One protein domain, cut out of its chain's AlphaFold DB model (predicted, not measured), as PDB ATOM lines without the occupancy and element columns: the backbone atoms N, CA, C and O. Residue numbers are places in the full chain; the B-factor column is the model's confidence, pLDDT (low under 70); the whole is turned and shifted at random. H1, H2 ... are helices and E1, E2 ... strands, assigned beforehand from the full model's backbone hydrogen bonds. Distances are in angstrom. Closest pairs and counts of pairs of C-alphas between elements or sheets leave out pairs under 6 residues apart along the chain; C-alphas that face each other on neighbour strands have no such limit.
ATOM      1  N   TRP A   2      40.850  44.469  43.013       24.14
ATOM      2  CA  TRP A   2      40.563  45.739  42.311       24.14
ATOM      3  C   TRP A   2      39.117  45.962  41.808       24.14
ATOM      4  O   TRP A   2      38.727  47.101  41.589       24.14
ATOM      5  N   PHE A   3      38.289  44.918  41.673       33.91
ATOM      6  CA  PHE A   3      36.896  45.053  41.198       33.91
ATOM      7  C   PHE A   3      35.871  45.425  42.289       33.91
ATOM      8  O   PHE A   3      34.745  45.789  41.970       33.91
ATOM      9  N   ARG A   4      36.246  45.351  43.577       37.62
ATOM     10  CA  ARG A   4      35.334  45.591  44.715       37.62
ATOM     11  C   ARG A   4      34.980  47.072  44.897       37.62
ATOM     12  O   ARG A   4      33.879  47.385  45.327       37.62
ATOM     13  N   THR A   5      35.875  47.975  44.503       39.03
ATOM     14  CA  THR A   5      35.703  49.430  44.657       39.03
ATOM     15  C   THR A   5      34.848  50.053  43.545       39.03
ATOM     16  O   THR A   5      34.241  51.095  43.754       39.03
ATOM     17  N   PHE A   6      34.749  49.410  42.376       42.09
ATOM     18  CA  PHE A   6      34.039  49.965  41.213       42.09
ATOM     19  C   PHE A   6      32.512  49.790  41.271       42.09
ATOM     20  O   PHE A   6      31.783  50.498  40.584       42.09
ATOM     21  N   LEU A   7      32.018  48.855  42.090       46.66
ATOM     22  CA  LEU A   7      30.599  48.486  42.118       46.66
ATOM     23  C   LEU A   7      29.789  49.228  43.198       46.66
ATOM     24  O   LEU A   7      28.567  49.129  43.202       46.66
ATOM     25  N   GLY A   8      30.436  49.966  44.114       44.12
ATOM     26  CA  GLY A   8      29.753  50.603  45.255       44.12
ATOM     27  C   GLY A   8      29.089  49.607  46.217       44.12
ATOM     28  O   GLY A   8      28.232  49.987  47.009       44.12
ATOM     29  N   LEU A   9      29.464  48.330  46.119       49.72
ATOM     30  CA  LEU A   9      28.937  47.231  46.914       49.72
ATOM     31  C   LEU A   9      29.732  47.121  48.224       49.72
ATOM     32  O   LEU A   9      30.937  47.381  48.245       49.72
ATOM     33  N   SER A  10      29.051  46.750  49.312       47.62
ATOM     34  CA  SER A  10      29.647  46.533  50.638       47.62
ATOM     35  C   SER A  10      30.922  45.673  50.545       47.62
ATOM     36  O   SER A  10      30.959  44.729  49.748       47.62
ATOM     37  N   PRO A  11      31.972  45.927  51.354       46.91
ATOM     38  CA  PRO A  11      33.209  45.135  51.332       46.91
ATOM     39  C   PRO A  11      33.000  43.630  51.597       46.91
ATOM     40  O   PRO A  11      33.893  42.831  51.293       46.91
ATOM     41  N   PHE A  12      31.826  43.252  52.114       48.09
ATOM     42  CA  PHE A  12      31.413  41.882  52.426       48.09
ATOM     43  C   PHE A  12      30.698  41.149  51.281       48.09
ATOM     44  O   PHE A  12      30.493  39.939  51.373       48.09
ATOM     45  N   LEU A  13      30.368  41.838  50.185       53.25
ATOM     46  CA  LEU A  13      29.597  41.240  49.105       53.25
ATOM     47  C   LEU A  13      30.462  40.311  48.240       53.25
ATOM     48  O   LEU A  13      31.461  40.724  47.635       53.25
ATOM     49  N   SER A  14      30.075  39.037  48.174       64.06
ATOM     50  CA  SER A  14      30.783  38.024  47.390       64.06
ATOM     51  C   SER A  14      30.282  38.007  45.947       64.06
ATOM     52  O   SER A  14      29.103  37.780  45.680       64.06
ATOM     53  N   LEU A  15      31.195  38.237  44.999       64.94
ATOM     54  CA  LEU A  15      30.919  38.070  43.575       64.94
ATOM     55  C   LEU A  15      31.008  36.584  43.220       64.94
ATOM     56  O   LEU A  15      32.047  35.952  43.427       64.94
ATOM     57  N   VAL A  16      29.942  36.051  42.639       61.66
ATOM     58  CA  VAL A  16      29.904  34.710  42.064       61.66
ATOM     59  C   VAL A  16      30.176  34.851  40.576       61.66
ATOM     60  O   VAL A  16      29.321  35.276  39.803       61.66
ATOM     61  N   LEU A  17      31.390  34.511  40.160       55.28
ATOM     62  CA  LEU A  17      31.664  34.296  38.747       55.28
ATOM     63  C   LEU A  17      31.234  32.876  38.408       55.28
ATOM     64  O   LEU A  17      31.702  31.926  39.039       55.28
ATOM     65  N   ALA A  18      30.381  32.727  37.397       53.88
ATOM     66  CA  ALA A  18      30.202  31.429  36.773       53.88
ATOM     67  C   ALA A  18      31.537  31.074  36.098       53.88
ATOM     68  O   ALA A  18      31.858  31.585  35.023       53.88
ATOM     69  N   GLN A  19      32.373  30.275  36.767       38.72
ATOM     70  CA  GLN A  19      33.615  29.789  36.178       38.72
ATOM     71  C   GLN A  19      33.269  28.906  34.985       38.72
ATOM     72  O   GLN A  19      32.703  27.827  35.125       38.72
ATOM     73  N   THR A  20      33.632  29.387  33.803       44.22
ATOM     74  CA  THR A  20      33.509  28.649  32.555       44.22
ATOM     75  C   THR A  20      34.801  28.866  31.779       44.22
ATOM     76  O   THR A  20      35.042  29.968  31.281       44.22
ATOM     77  N   SER A  21      35.694  27.879  31.770       34.28
ATOM     78  CA  SER A  21      36.976  27.983  31.076       34.28
ATOM     79  C   SER A  21      36.786  27.943  29.553       34.28
ATOM     80  O   SER A  21      35.966  27.194  29.032       34.28
ATOM     81  N   SER A  22      37.621  28.719  28.858       36.16
ATOM     82  CA  SER A  22      37.788  28.843  27.399       36.16
ATOM     83  C   SER A  22      36.861  29.816  26.654       36.16
ATOM     84  O   SER A  22      35.651  29.891  26.850       36.16
ATOM     85  N   SER A  23      37.506  30.628  25.816       36.84
ATOM     86  CA  SER A  23      36.965  31.714  25.011       36.84
ATOM     87  C   SER A  23      36.883  31.283  23.545       36.84
ATOM     88  O   SER A  23      37.812  30.647  23.053       36.84
ATOM     89  N   HIS A  24      35.830  31.744  22.860       36.12
ATOM     90  CA  HIS A  24      35.534  31.656  21.416       36.12
ATOM     91  C   HIS A  24      34.600  30.513  20.985       36.12
ATOM     92  O   HIS A  24      35.061  29.428  20.648       36.12
ATOM     93  N   CYS A  25      33.299  30.821  20.876       37.38
ATOM     94  CA  CYS A  25      32.447  30.401  19.756       37.38
ATOM     95  C   CYS A  25      31.139  31.197  19.665       37.38
ATOM     96  O   CYS A  25      30.722  31.845  20.623       37.38
ATOM     97  N   ARG A  26      30.546  31.182  18.467       35.78
ATOM     98  CA  ARG A  26      29.298  31.854  18.089       35.78
ATOM     99  C   ARG A  26      28.401  30.815  17.410       35.78
ATOM    100  O   ARG A  26      28.806  30.283  16.381       35.78
ATOM    101  N   CYS A  27      27.216  30.531  17.947       43.00
ATOM    102  CA  CYS A  27      26.211  29.719  17.253       43.00
ATOM    103  C   CYS A  27      25.635  30.433  16.015       43.00
ATOM    104  O   CYS A  27      25.162  31.568  16.100       43.00
ATOM    105  N   GLU A  28      25.580  29.731  14.881       35.59
ATOM    106  CA  GLU A  28      24.578  29.988  13.844       35.59
ATOM    107  C   GLU A  28      23.230  29.425  14.341       35.59
ATOM    108  O   GLU A  28      23.175  28.314  14.859       35.59
ATOM    109  N   ASN A  29      22.146  30.194  14.202       39.81
ATOM    110  CA  ASN A  29      20.739  29.810  14.449       39.81
ATOM    111  C   ASN A  29      20.126  29.952  15.858       39.81
ATOM    112  O   ASN A  29      19.025  29.457  16.081       39.81
ATOM    113  N   GLY A  30      20.727  30.696  16.793       41.50
ATOM    114  CA  GLY A  30      19.980  31.205  17.964       41.50
ATOM    115  C   GLY A  30      19.466  30.154  18.966       41.50
ATOM    116  O   GLY A  30      18.620  30.469  19.802       41.50
ATOM    117  N   SER A  31      19.974  28.921  18.925       47.69
ATOM    118  CA  SER A  31      19.663  27.891  19.919       47.69
ATOM    119  C   SER A  31      20.379  28.148  21.254       47.69
ATOM    120  O   SER A  31      21.570  28.453  21.293       47.69
ATOM    121  N   ILE A  32      19.670  27.969  22.372       48.44
ATOM    122  CA  ILE A  32      20.190  27.993  23.754       48.44
ATOM    123  C   ILE A  32      20.948  26.692  24.064       48.44
ATOM    124  O   ILE A  32      20.466  25.849  24.812       48.44
ATOM    125  N   SER A  33      22.126  26.494  23.470       52.00
ATOM    126  CA  SER A  33      22.959  25.340  23.828       52.00
ATOM    127  C   SER A  33      23.709  25.620  25.136       52.00
ATOM    128  O   SER A  33      24.383  26.642  25.263       52.00
ATOM    129  N   GLY A  34      23.520  24.752  26.133       54.66
ATOM    130  CA  GLY A  34      24.202  24.781  27.428       54.66
ATOM    131  C   GLY A  34      25.316  23.738  27.526       54.66
ATOM    132  O   GLY A  34      25.513  22.916  26.632       54.66
ATOM    133  N   CYS A  35      26.046  23.752  28.639       53.50
ATOM    134  CA  CYS A  35      27.115  22.793  28.907       53.50
ATOM    135  C   CYS A  35      26.551  21.519  29.526       53.50
ATOM    136  O   CYS A  35      26.237  21.490  30.715       53.50
ATOM    137  N   TYR A  36      26.436  20.460  28.727       57.31
ATOM    138  CA  TYR A  36      26.020  19.150  29.216       57.31
ATOM    139  C   TYR A  36      27.251  18.273  29.454       57.31
ATOM    140  O   TYR A  36      28.123  18.166  28.597       57.31
ATOM    141  N   LEU A  37      27.305  17.603  30.608       52.16
ATOM    142  CA  LEU A  37      28.437  16.760  31.026       52.16
ATOM    143  C   LEU A  37      28.724  15.564  30.092       52.16
ATOM    144  O   LEU A  37      29.735  14.896  30.270       52.16
ATOM    145  N   ASN A  38      27.863  15.292  29.103       48.91
ATOM    146  CA  ASN A  38      27.961  14.141  28.202       48.91
ATOM    147  C   ASN A  38      28.065  14.519  26.708       48.91
ATOM    148  O   ASN A  38      27.669  13.748  25.836       48.91
ATOM    149  N   THR A  39      28.547  15.721  26.384       54.47
ATOM    150  CA  THR A  39      28.851  16.077  24.988       54.47
ATOM    151  C   THR A  39      30.236  15.573  24.600       54.47
ATOM    152  O   THR A  39      31.183  15.703  25.375       54.47
ATOM    153  N   SER A  40      30.375  15.030  23.389       53.28
ATOM    154  CA  SER A  40      31.670  14.636  22.833       53.28
ATOM    155  C   SER A  40      32.668  15.800  22.885       53.28
ATOM    156  O   SER A  40      32.350  16.937  22.525       53.28
ATOM    157  N   LEU A  41      33.881  15.500  23.361       50.91
ATOM    158  CA  LEU A  41      35.021  16.415  23.463       50.91
ATOM    159  C   LEU A  41      35.426  16.889  22.054       50.91
ATOM    160  O   LEU A  41      36.255  16.269  21.399       50.91
ATOM    161  N   GLY A  42      34.782  17.942  21.553       48.69
ATOM    162  CA  GLY A  42      34.989  18.437  20.187       48.69
ATOM    163  C   GLY A  42      34.074  19.587  19.758       48.69
ATOM    164  O   GLY A  42      34.366  20.241  18.761       48.69
ATOM    165  N   PHE A  43      33.004  19.871  20.507       51.00
ATOM    166  CA  PHE A  43      32.161  21.045  20.280       51.00
ATOM    167  C   PHE A  43      32.619  22.241  21.107       51.00
ATOM    168  O   PHE A  43      33.107  22.104  22.229       51.00
ATOM    169  N   ALA A  44      32.445  23.427  20.537       50.00
ATOM    170  CA  ALA A  44      32.804  24.656  21.204       50.00
ATOM    171  C   ALA A  44      31.793  25.060  22.284       50.00
ATOM    172  O   ALA A  44      30.590  24.830  22.173       50.00
ATOM    173  N   TYR A  45      32.331  25.660  23.339       56.44
ATOM    174  CA  TYR A  45      31.662  25.924  24.604       56.44
ATOM    175  C   TYR A  45      30.733  27.144  24.522       56.44
ATOM    176  O   TYR A  45      31.195  28.259  24.270       56.44
ATOM    177  N   GLU A  46      29.443  26.968  24.817       57.88
ATOM    178  CA  GLU A  46      28.526  28.079  25.086       57.88
ATOM    179  C   GLU A  46      27.979  28.002  26.517       57.88
ATOM    180  O   GLU A  46      27.447  26.982  26.958       57.88
ATOM    181  N   ARG A  47      28.059  29.130  27.240       59.94
ATOM    182  CA  ARG A  47      27.503  29.297  28.597       59.94
ATOM    183  C   ARG A  47      25.971  29.119  28.631       59.94
ATOM    184  O   ARG A  47      25.391  28.904  29.694       59.94
ATOM    185  N   GLY A  48      25.311  29.186  27.473       72.81
ATOM    186  CA  GLY A  48      23.869  29.024  27.345       72.81
ATOM    187  C   GLY A  48      23.111  30.058  28.175       72.81
ATOM    188  O   GLY A  48      23.404  31.251  28.121       72.81
ATOM    189  N   SER A  49      22.138  29.594  28.956       80.00
ATOM    190  CA  SER A  49      21.323  30.443  29.834       80.00
ATOM    191  C   SER A  49      21.935  30.675  31.219       80.00
ATOM    192  O   SER A  49      21.285  31.293  32.057       80.00
ATOM    193  N   VAL A  50      23.152  30.195  31.498       81.56
ATOM    194  CA  VAL A  50      23.789  30.416  32.803       81.56
ATOM    195  C   VAL A  50      24.247  31.878  32.907       81.56
ATOM    196  O   VAL A  50      25.027  32.327  32.061       81.56
ATOM    197  N   PRO A  51      23.806  32.632  33.931       83.62
ATOM    198  CA  PRO A  51      24.256  34.004  34.141       83.62
ATOM    199  C   PRO A  51      25.791  34.088  34.261       83.62
ATOM    200  O   PRO A  51      26.378  33.336  35.042       83.62
ATOM    201  N   PRO A  52      26.480  34.972  33.509       80.00
ATOM    202  CA  PRO A  52      27.942  35.099  33.556       80.00
ATOM    203  C   PRO A  52      28.473  35.592  34.904       80.00
ATOM    204  O   PRO A  52      29.578  35.234  35.314       80.00
ATOM    205  N   VAL A  53      27.694  36.440  35.569       86.81
ATOM    206  CA  VAL A  53      28.060  37.088  36.822       86.81
ATOM    207  C   VAL A  53      26.848  37.071  37.731       86.81
ATOM    208  O   VAL A  53      25.722  37.338  37.306       86.81
ATOM    209  N   GLY A  54      27.092  36.783  38.997       87.31
ATOM    210  CA  GLY A  54      26.110  36.966  40.036       87.31
ATOM    211  C   GLY A  54      26.718  37.428  41.341       87.31
ATOM    212  O   GLY A  54      27.930  37.585  41.489       87.31
ATOM    213  N   VAL A  55      25.837  37.642  42.299       92.94
ATOM    214  CA  VAL A  55      26.164  38.038  43.657       92.94
ATOM    215  C   VAL A  55      25.588  37.015  44.619       92.94
ATOM    216  O   VAL A  55      24.468  36.544  44.435       92.94
ATOM    217  N   ASP A  56      26.365  36.706  45.647       92.56
ATOM    218  CA  ASP A  56      25.973  35.896  46.793       92.56
ATOM    219  C   ASP A  56      25.728  36.819  48.005       92.56
ATOM    220  O   ASP A  56      26.675  37.116  48.745       92.56
ATOM    221  N   PRO A  57      24.501  37.364  48.156       92.81
ATOM    222  CA  PRO A  57      24.158  38.267  49.247       92.81
ATOM    223  C   PRO A  57      24.135  37.532  50.588       92.81
ATOM    224  O   PRO A  57      23.693  36.384  50.681       92.81
ATOM    225  N   ARG A  58      24.571  38.217  51.647       91.75
ATOM    226  CA  ARG A  58      24.561  37.696  53.022       91.75
ATOM    227  C   ARG A  58      23.568  38.417  53.923       91.75
ATOM    228  O   ARG A  58      23.204  37.869  54.960       91.75
ATOM    229  N   THR A  59      23.098  39.591  53.514       92.38
ATOM    230  CA  THR A  59      22.105  40.381  54.248       92.38
ATOM    231  C   THR A  59      21.042  40.970  53.318       92.38
ATOM    232  O   THR A  59      21.133  40.858  52.092       92.38
ATOM    233  N   ALA A  60      20.016  41.604  53.886       92.12
ATOM    234  CA  ALA A  60      19.017  42.324  53.099       92.12
ATOM    235  C   ALA A  60      19.618  43.546  52.381       92.12
ATOM    236  O   ALA A  60      19.268  43.830  51.236       92.12
ATOM    237  N   GLU A  61      20.582  44.217  53.008       93.31
ATOM    238  CA  GLU A  61      21.271  45.385  52.450       93.31
ATOM    239  C   GLU A  61      22.091  45.006  51.214       93.31
ATOM    240  O   GLU A  61      22.120  45.749  50.231       93.31
ATOM    241  N   ASP A  62      22.709  43.822  51.227       93.19
ATOM    242  CA  ASP A  62      23.388  43.260  50.061       93.19
ATOM    243  C   ASP A  62      22.414  43.086  48.887       93.19
ATOM    244  O   ASP A  62      22.724  43.458  47.753       93.19
ATOM    245  N   VAL A  63      21.210  42.570  49.154       94.81
ATOM    246  CA  VAL A  63      20.163  42.418  48.135       94.81
ATOM    247  C   VAL A  63      19.718  43.779  47.597       94.81
ATOM    248  O   VAL A  63      19.645  43.953  46.380       94.81
ATOM    249  N   GLN A  64      19.483  44.771  48.462       94.94
ATOM    250  CA  GLN A  64      19.143  46.130  48.025       94.94
ATOM    251  C   GLN A  64      20.237  46.742  47.148       94.94
ATOM    252  O   GLN A  64      19.939  47.383  46.138       94.94
ATOM    253  N   ALA A  65      21.503  46.555  47.526       93.69
ATOM    254  CA  ALA A  65      22.638  47.058  46.768       93.69
ATOM    255  C   ALA A  65      22.696  46.425  45.370       93.69
ATOM    256  O   ALA A  65      22.934  47.129  44.388       93.69
ATOM    257  N   VAL A  66      22.401  45.124  45.262       93.88
ATOM    258  CA  VAL A  66      22.288  44.425  43.975       93.88
ATOM    259  C   VAL A  66      21.140  44.970  43.132       93.88
ATOM    260  O   VAL A  66      21.359  45.267  41.961       93.88
ATOM    261  N   VAL A  67      19.946  45.145  43.703       95.06
ATOM    262  CA  VAL A  67      18.789  45.674  42.960       95.06
ATOM    263  C   VAL A  67      19.090  47.074  42.413       95.06
ATOM    264  O   VAL A  67      18.918  47.319  41.222       95.06
ATOM    265  N   LYS A  68      19.657  47.962  43.241       94.69
ATOM    266  CA  LYS A  68      20.072  49.314  42.822       94.69
ATOM    267  C   LYS A  68      21.160  49.293  41.750       94.69
ATOM    268  O   LYS A  68      21.181  50.152  40.873       94.69
ATOM    269  N   PHE A  69      22.090  48.344  41.833       93.44
ATOM    270  CA  PHE A  69      23.145  48.174  40.838       93.44
ATOM    271  C   PHE A  69      22.562  47.755  39.484       93.44
ATOM    272  O   PHE A  69      22.871  48.352  38.456       93.44
ATOM    273  N   VAL A  70      21.690  46.752  39.490       93.56
ATOM    274  CA  VAL A  70      21.025  46.232  38.296       93.56
ATOM    275  C   VAL A  70      20.177  47.306  37.617       93.56
ATOM    276  O   VAL A  70      20.280  47.453  36.401       93.56
ATOM    277  N   ASP A  71      19.415  48.084  38.391       93.62
ATOM    278  CA  ASP A  71      18.623  49.215  37.895       93.62
ATOM    279  C   ASP A  71      19.518  50.303  37.276       93.62
ATOM    280  O   ASP A  71      19.364  50.661  36.108       93.62
ATOM    281  N   ARG A  72      20.560  50.739  38.003       94.88
ATOM    282  CA  ARG A  72      21.513  51.765  37.539       94.88
ATOM    283  C   ARG A  72      22.168  51.424  36.202       94.88
ATOM    284  O   ARG A  72      22.426  52.325  35.406       94.88
ATOM    285  N   TYR A  73      22.505  50.155  35.994       93.75
ATOM    286  CA  TYR A  73      23.224  49.701  34.802       93.75
ATOM    287  C   TYR A  73      22.322  49.008  33.776       93.75
ATOM    288  O   TYR A  73      22.839  48.480  32.792       93.75
ATOM    289  N   ASN A  74      20.999  49.032  33.976       94.69
ATOM    290  CA  ASN A  74      20.004  48.422  33.091       94.69
ATOM    291  C   ASN A  74      20.351  46.965  32.723       94.69
ATOM    292  O   ASN A  74      20.385  46.575  31.551       94.69
ATOM    293  N   LEU A  75      20.686  46.166  33.737       93.00
ATOM    294  CA  LEU A  75      21.084  44.774  33.553       93.00
ATOM    295  C   LEU A  75      19.856  43.865  33.569       93.00
ATOM    296  O   LEU A  75      18.961  44.017  34.397       93.00
ATOM    297  N   ARG A  76      19.839  42.847  32.702       92.81
ATOM    298  CA  ARG A  76      18.836  41.781  32.797       92.81
ATOM    299  C   ARG A  76      18.999  41.072  34.139       92.81
ATOM    300  O   ARG A  76      20.037  40.465  34.368       92.81
ATOM    301  N   PHE A  77      17.985  41.104  34.993       93.25
ATOM    302  CA  PHE A  77      18.068  40.538  36.337       93.25
ATOM    303  C   PHE A  77      17.496  39.127  36.419       93.25
ATOM    304  O   PHE A  77      16.453  38.843  35.832       93.25
ATOM    305  N   VAL A  78      18.159  38.250  37.171       93.50
ATOM    306  CA  VAL A  78      17.675  36.901  37.480       93.50
ATOM    307  C   VAL A  78      17.861  36.617  38.965       93.50
ATOM    308  O   VAL A  78      18.929  36.844  39.532       93.50
ATOM    309  N   ILE A  79      16.822  36.066  39.588       94.50
ATOM    310  CA  ILE A  79      16.844  35.634  40.984       94.50
ATOM    311  C   ILE A  79      16.977  34.113  41.005       94.50
ATOM    312  O   ILE A  79      16.159  33.398  40.423       94.50
ATOM    313  N   LYS A  80      18.004  33.611  41.689       92.88
ATOM    314  CA  LYS A  80      18.257  32.180  41.861       92.88
ATOM    315  C   LYS A  80      18.251  31.824  43.342       92.88
ATOM    316  O   LYS A  80      18.938  32.459  44.132       92.88
ATOM    317  N   ASN A  81      17.545  30.751  43.692       91.81
ATOM    318  CA  ASN A  81      17.679  30.084  44.987       91.81
ATOM    319  C   ASN A  81      18.359  28.713  44.803       91.81
ATOM    320  O   ASN A  81      19.584  28.632  44.754       91.81
ATOM    321  N   THR A  82      17.581  27.643  44.618       87.56
ATOM    322  CA  THR A  82      18.067  26.254  44.494       87.56
ATOM    323  C   THR A  82      18.002  25.679  43.075       87.56
ATOM    324  O   THR A  82      18.377  24.533  42.889       87.56
ATOM    325  N   GLU A  83      17.554  26.457  42.078       79.75
ATOM    326  CA  GLU A  83      17.493  26.056  40.652       79.75
ATOM    327  C   GLU A  83      16.462  24.966  40.292       79.75
ATOM    328  O   GLU A  83      16.473  24.441  39.185       79.75
ATOM    329  N   HIS A  84      15.485  24.690  41.158       88.50
ATOM    330  CA  HIS A  84      14.376  23.762  40.871       88.50
ATOM    331  C   HIS A  84      13.252  24.358  39.993       88.50
ATOM    332  O   HIS A  84      12.099  23.935  40.074       88.50
ATOM    333  N   ASP A  85      13.562  25.354  39.160       86.56
ATOM    334  CA  ASP A  85      12.584  25.946  38.248       86.56
ATOM    335  C   ASP A  85      12.579  25.215  36.898       86.56
ATOM    336  O   ASP A  85      13.447  25.429  36.052       86.56
ATOM    337  N   TYR A  86      11.567  24.374  36.675       85.00
ATOM    338  CA  TYR A  86      11.410  23.606  35.431       85.00
ATOM    339  C   TYR A  86      11.177  24.470  34.182       85.00
ATOM    340  O   TYR A  86      11.323  23.980  33.065       85.00
ATOM    341  N   LEU A  87      10.815  25.745  34.354       85.06
ATOM    342  CA  LEU A  87      10.568  26.692  33.264       85.06
ATOM    343  C   LEU A  87      11.807  27.546  32.934       85.06
ATOM    344  O   LEU A  87      11.754  28.376  32.029       85.06
ATOM    345  N   GLY A  88      12.919  27.363  33.654       85.00
ATOM    346  CA  GLY A  88      14.156  28.117  33.460       85.00
ATOM    347  C   GLY A  88      14.105  29.585  33.909       85.00
ATOM    348  O   GLY A  88      14.991  30.354  33.543       85.00
ATOM    349  N   ARG A  89      13.115  29.998  34.711       87.50
ATOM    350  CA  ARG A  89      12.932  31.384  35.197       87.50
ATOM    351  C   ARG A  89      14.058  31.865  36.116       87.50
ATOM    352  O   ARG A  89      14.275  33.066  36.233       87.50
ATOM    353  N   SER A  90      14.799  30.947  36.741       89.38
ATOM    354  CA  SER A  90      15.979  31.257  37.563       89.38
ATOM    355  C   SER A  90      17.293  31.292  36.770       89.38
ATOM    356  O   SER A  90      18.370  31.240  37.364       89.38
ATOM    357  N   ALA A  91      17.220  31.338  35.438       87.06
ATOM    358  CA  ALA A  91      18.360  31.412  34.535       87.06
ATOM    359  C   ALA A  91      18.111  32.463  33.439       87.06
ATOM    360  O   ALA A  91      16.982  32.842  33.132       87.06
ATOM    361  N   GLY A  92      19.181  32.953  32.824       86.19
ATOM    362  CA  GLY A  92      19.097  33.917  31.738       86.19
ATOM    363  C   GLY A  92      20.453  34.162  31.095       86.19
ATOM    364  O   GLY A  92      21.415  34.522  31.774       86.19
ATOM    365  N   ARG A  93      20.520  34.003  29.768       84.31
ATOM    366  CA  ARG A  93      21.702  34.379  28.983       84.31
ATOM    367  C   ARG A  93      21.993  35.864  29.206       84.31
ATOM    368  O   ARG A  93      21.071  36.683  29.140       84.31
ATOM    369  N   ASP A  94      23.257  36.155  29.500       85.56
ATOM    370  CA  ASP A  94      23.788  37.494  29.785       85.56
ATOM    371  C   ASP A  94      23.083  38.233  30.937       85.56
ATOM    372  O   ASP A  94      23.179  39.452  31.058       85.56
ATOM    373  N   ALA A  95      22.381  37.499  31.808       90.00
ATOM    374  CA  ALA A  95      21.750  38.074  32.984       90.00
ATOM    375  C   ALA A  95      22.754  38.326  34.118       90.00
ATOM    376  O   ALA A  95      23.757  37.626  34.268       90.00
ATOM    377  N   PHE A  96      22.440  39.300  34.960       92.50
ATOM    378  CA  PHE A  96      23.045  39.495  36.263       92.50
ATOM    379  C   PHE A  96      22.225  38.744  37.310       92.50
ATOM    380  O   PHE A  96      21.016  38.948  37.432       92.50
ATOM    381  N   MET A  97      22.875  37.854  38.053       93.38
ATOM    382  CA  MET A  97      22.194  36.968  38.993       93.38
ATOM    383  C   MET A  97      22.329  37.442  40.439       93.38
ATOM    384  O   MET A  97      23.414  37.805  40.882       93.38
ATOM    385  N   VAL A  98      21.259  37.338  41.219       94.12
ATOM    386  CA  VAL A  98      21.348  37.292  42.684       94.12
ATOM    387  C   VAL A  98      21.079  35.866  43.152       94.12
ATOM    388  O   VAL A  98      20.084  35.259  42.753       94.12
ATOM    389  N   TRP A  99      21.978  35.305  43.960       94.75
ATOM    390  CA  TRP A  99      21.881  33.934  44.453       94.75
ATOM    391  C   TRP A  99      21.505  33.908  45.936       94.75
ATOM    392  O   TRP A  99      22.360  33.913  46.812       94.75
ATOM    393  N   THR A 100      20.209  33.861  46.234       94.19
ATOM    394  CA  THR A 100      19.669  33.969  47.602       94.19
ATOM    395  C   THR A 100      19.861  32.713  48.457       94.19
ATOM    396  O   THR A 100      19.438  32.682  49.610       94.19
ATOM    397  N   HIS A 101      20.516  31.673  47.932       93.19
ATOM    398  CA  HIS A 101      20.653  30.376  48.595       93.19
ATOM    399  C   HIS A 101      21.266  30.460  49.989       93.19
ATOM    400  O   HIS A 101      20.870  29.690  50.860       93.19
ATOM    401  N   ASN A 102      22.215  31.368  50.207       93.31
ATOM    402  CA  ASN A 102      22.954  31.456  51.463       93.31
ATOM    403  C   ASN A 102      22.266  32.304  52.547       93.31
ATOM    404  O   ASN A 102      22.807  32.429  53.646       93.31
ATOM    405  N   LEU A 103      21.059  32.817  52.289       93.44
ATOM    406  CA  LEU A 103      20.186  33.400  53.309       93.44
ATOM    407  C   LEU A 103      19.515  32.265  54.106       93.44
ATOM    408  O   LEU A 103      18.389  31.864  53.823       93.44
ATOM    409  N   LYS A 104      20.258  31.680  55.052       92.56
ATOM    410  CA  LYS A 104      19.878  30.450  55.783       92.56
ATOM    411  C   LYS A 104      19.447  30.664  57.235       92.56
ATOM    412  O   LYS A 104      19.288  29.685  57.954       92.56
ATOM    413  N   ASN A 105      19.316  31.909  57.690       92.69
ATOM    414  CA  ASN A 105      18.938  32.161  59.076       92.69
ATOM    415  C   ASN A 105      17.499  31.681  59.334       92.69
ATOM    416  O   ASN A 105      16.598  32.012  58.566       92.69
TER     417      ASN A 105
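Overview. This is residues 2 to 105 of the 261 residues of the protein "FAD_binding_4 domain-containing protein" of Leucoagaricus sp. SymC.cos (UniProt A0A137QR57). With little regular structure, the domain is a small twisted sheet of four short strands with one helix, H1, over one face, making two layers. The long loop of residues 18 to 52 reaches away, and its residues 37 to 42 stick out. Of 104 printed residues only 29 are in named elements, in order E1, E2, H1, E3, E4; the sheet E1 E2 E4 E3 is mixed, as is the class. The whole is only just compact, close to loose: radius of gyration of the C-alphas 15.3 A, spans 43 by 31 by 23 A.

Arrangement. E1, residues 14 to 17, and E2, residues 53 to 56, form an antiparallel hairpin, N 16 and O 54 within hydrogen-bond range at 2.8 A. H1, residues 60 to 72, has every O i to N i+4 pair within range. E4, residues 96 to 99, is parallel to E2, with N 55 and O 97 at 2.8 A, and to E3, residues 77 to 80, with N 78 and O 96 at 3.0 A. H1 is on the sheet over E2 and E4, its height 9.7 A, along the strands; its closest C-alphas to E4 are Val 66 and Val 98, 7.3 A apart. E2, H1 and E3 form a split strand-helix-strand unit, two strands running the same way with E4 between them, its crossover right-handed.

Along the chain. E1 begins at C-alpha 14 (30.783, 38.024, 47.390); H1 measures 18.4 A; E4 ends at C-alpha 99 (21.881, 33.934, 44.453).

Size, cuts and confidence. The farthest C-alphas, Glu 28 and Asn 105, are 45.6 A apart. The printed part has no cut; links E1 to E2 and E3 to E4 are long. Residues 2 to 47 have pLDDT under 70.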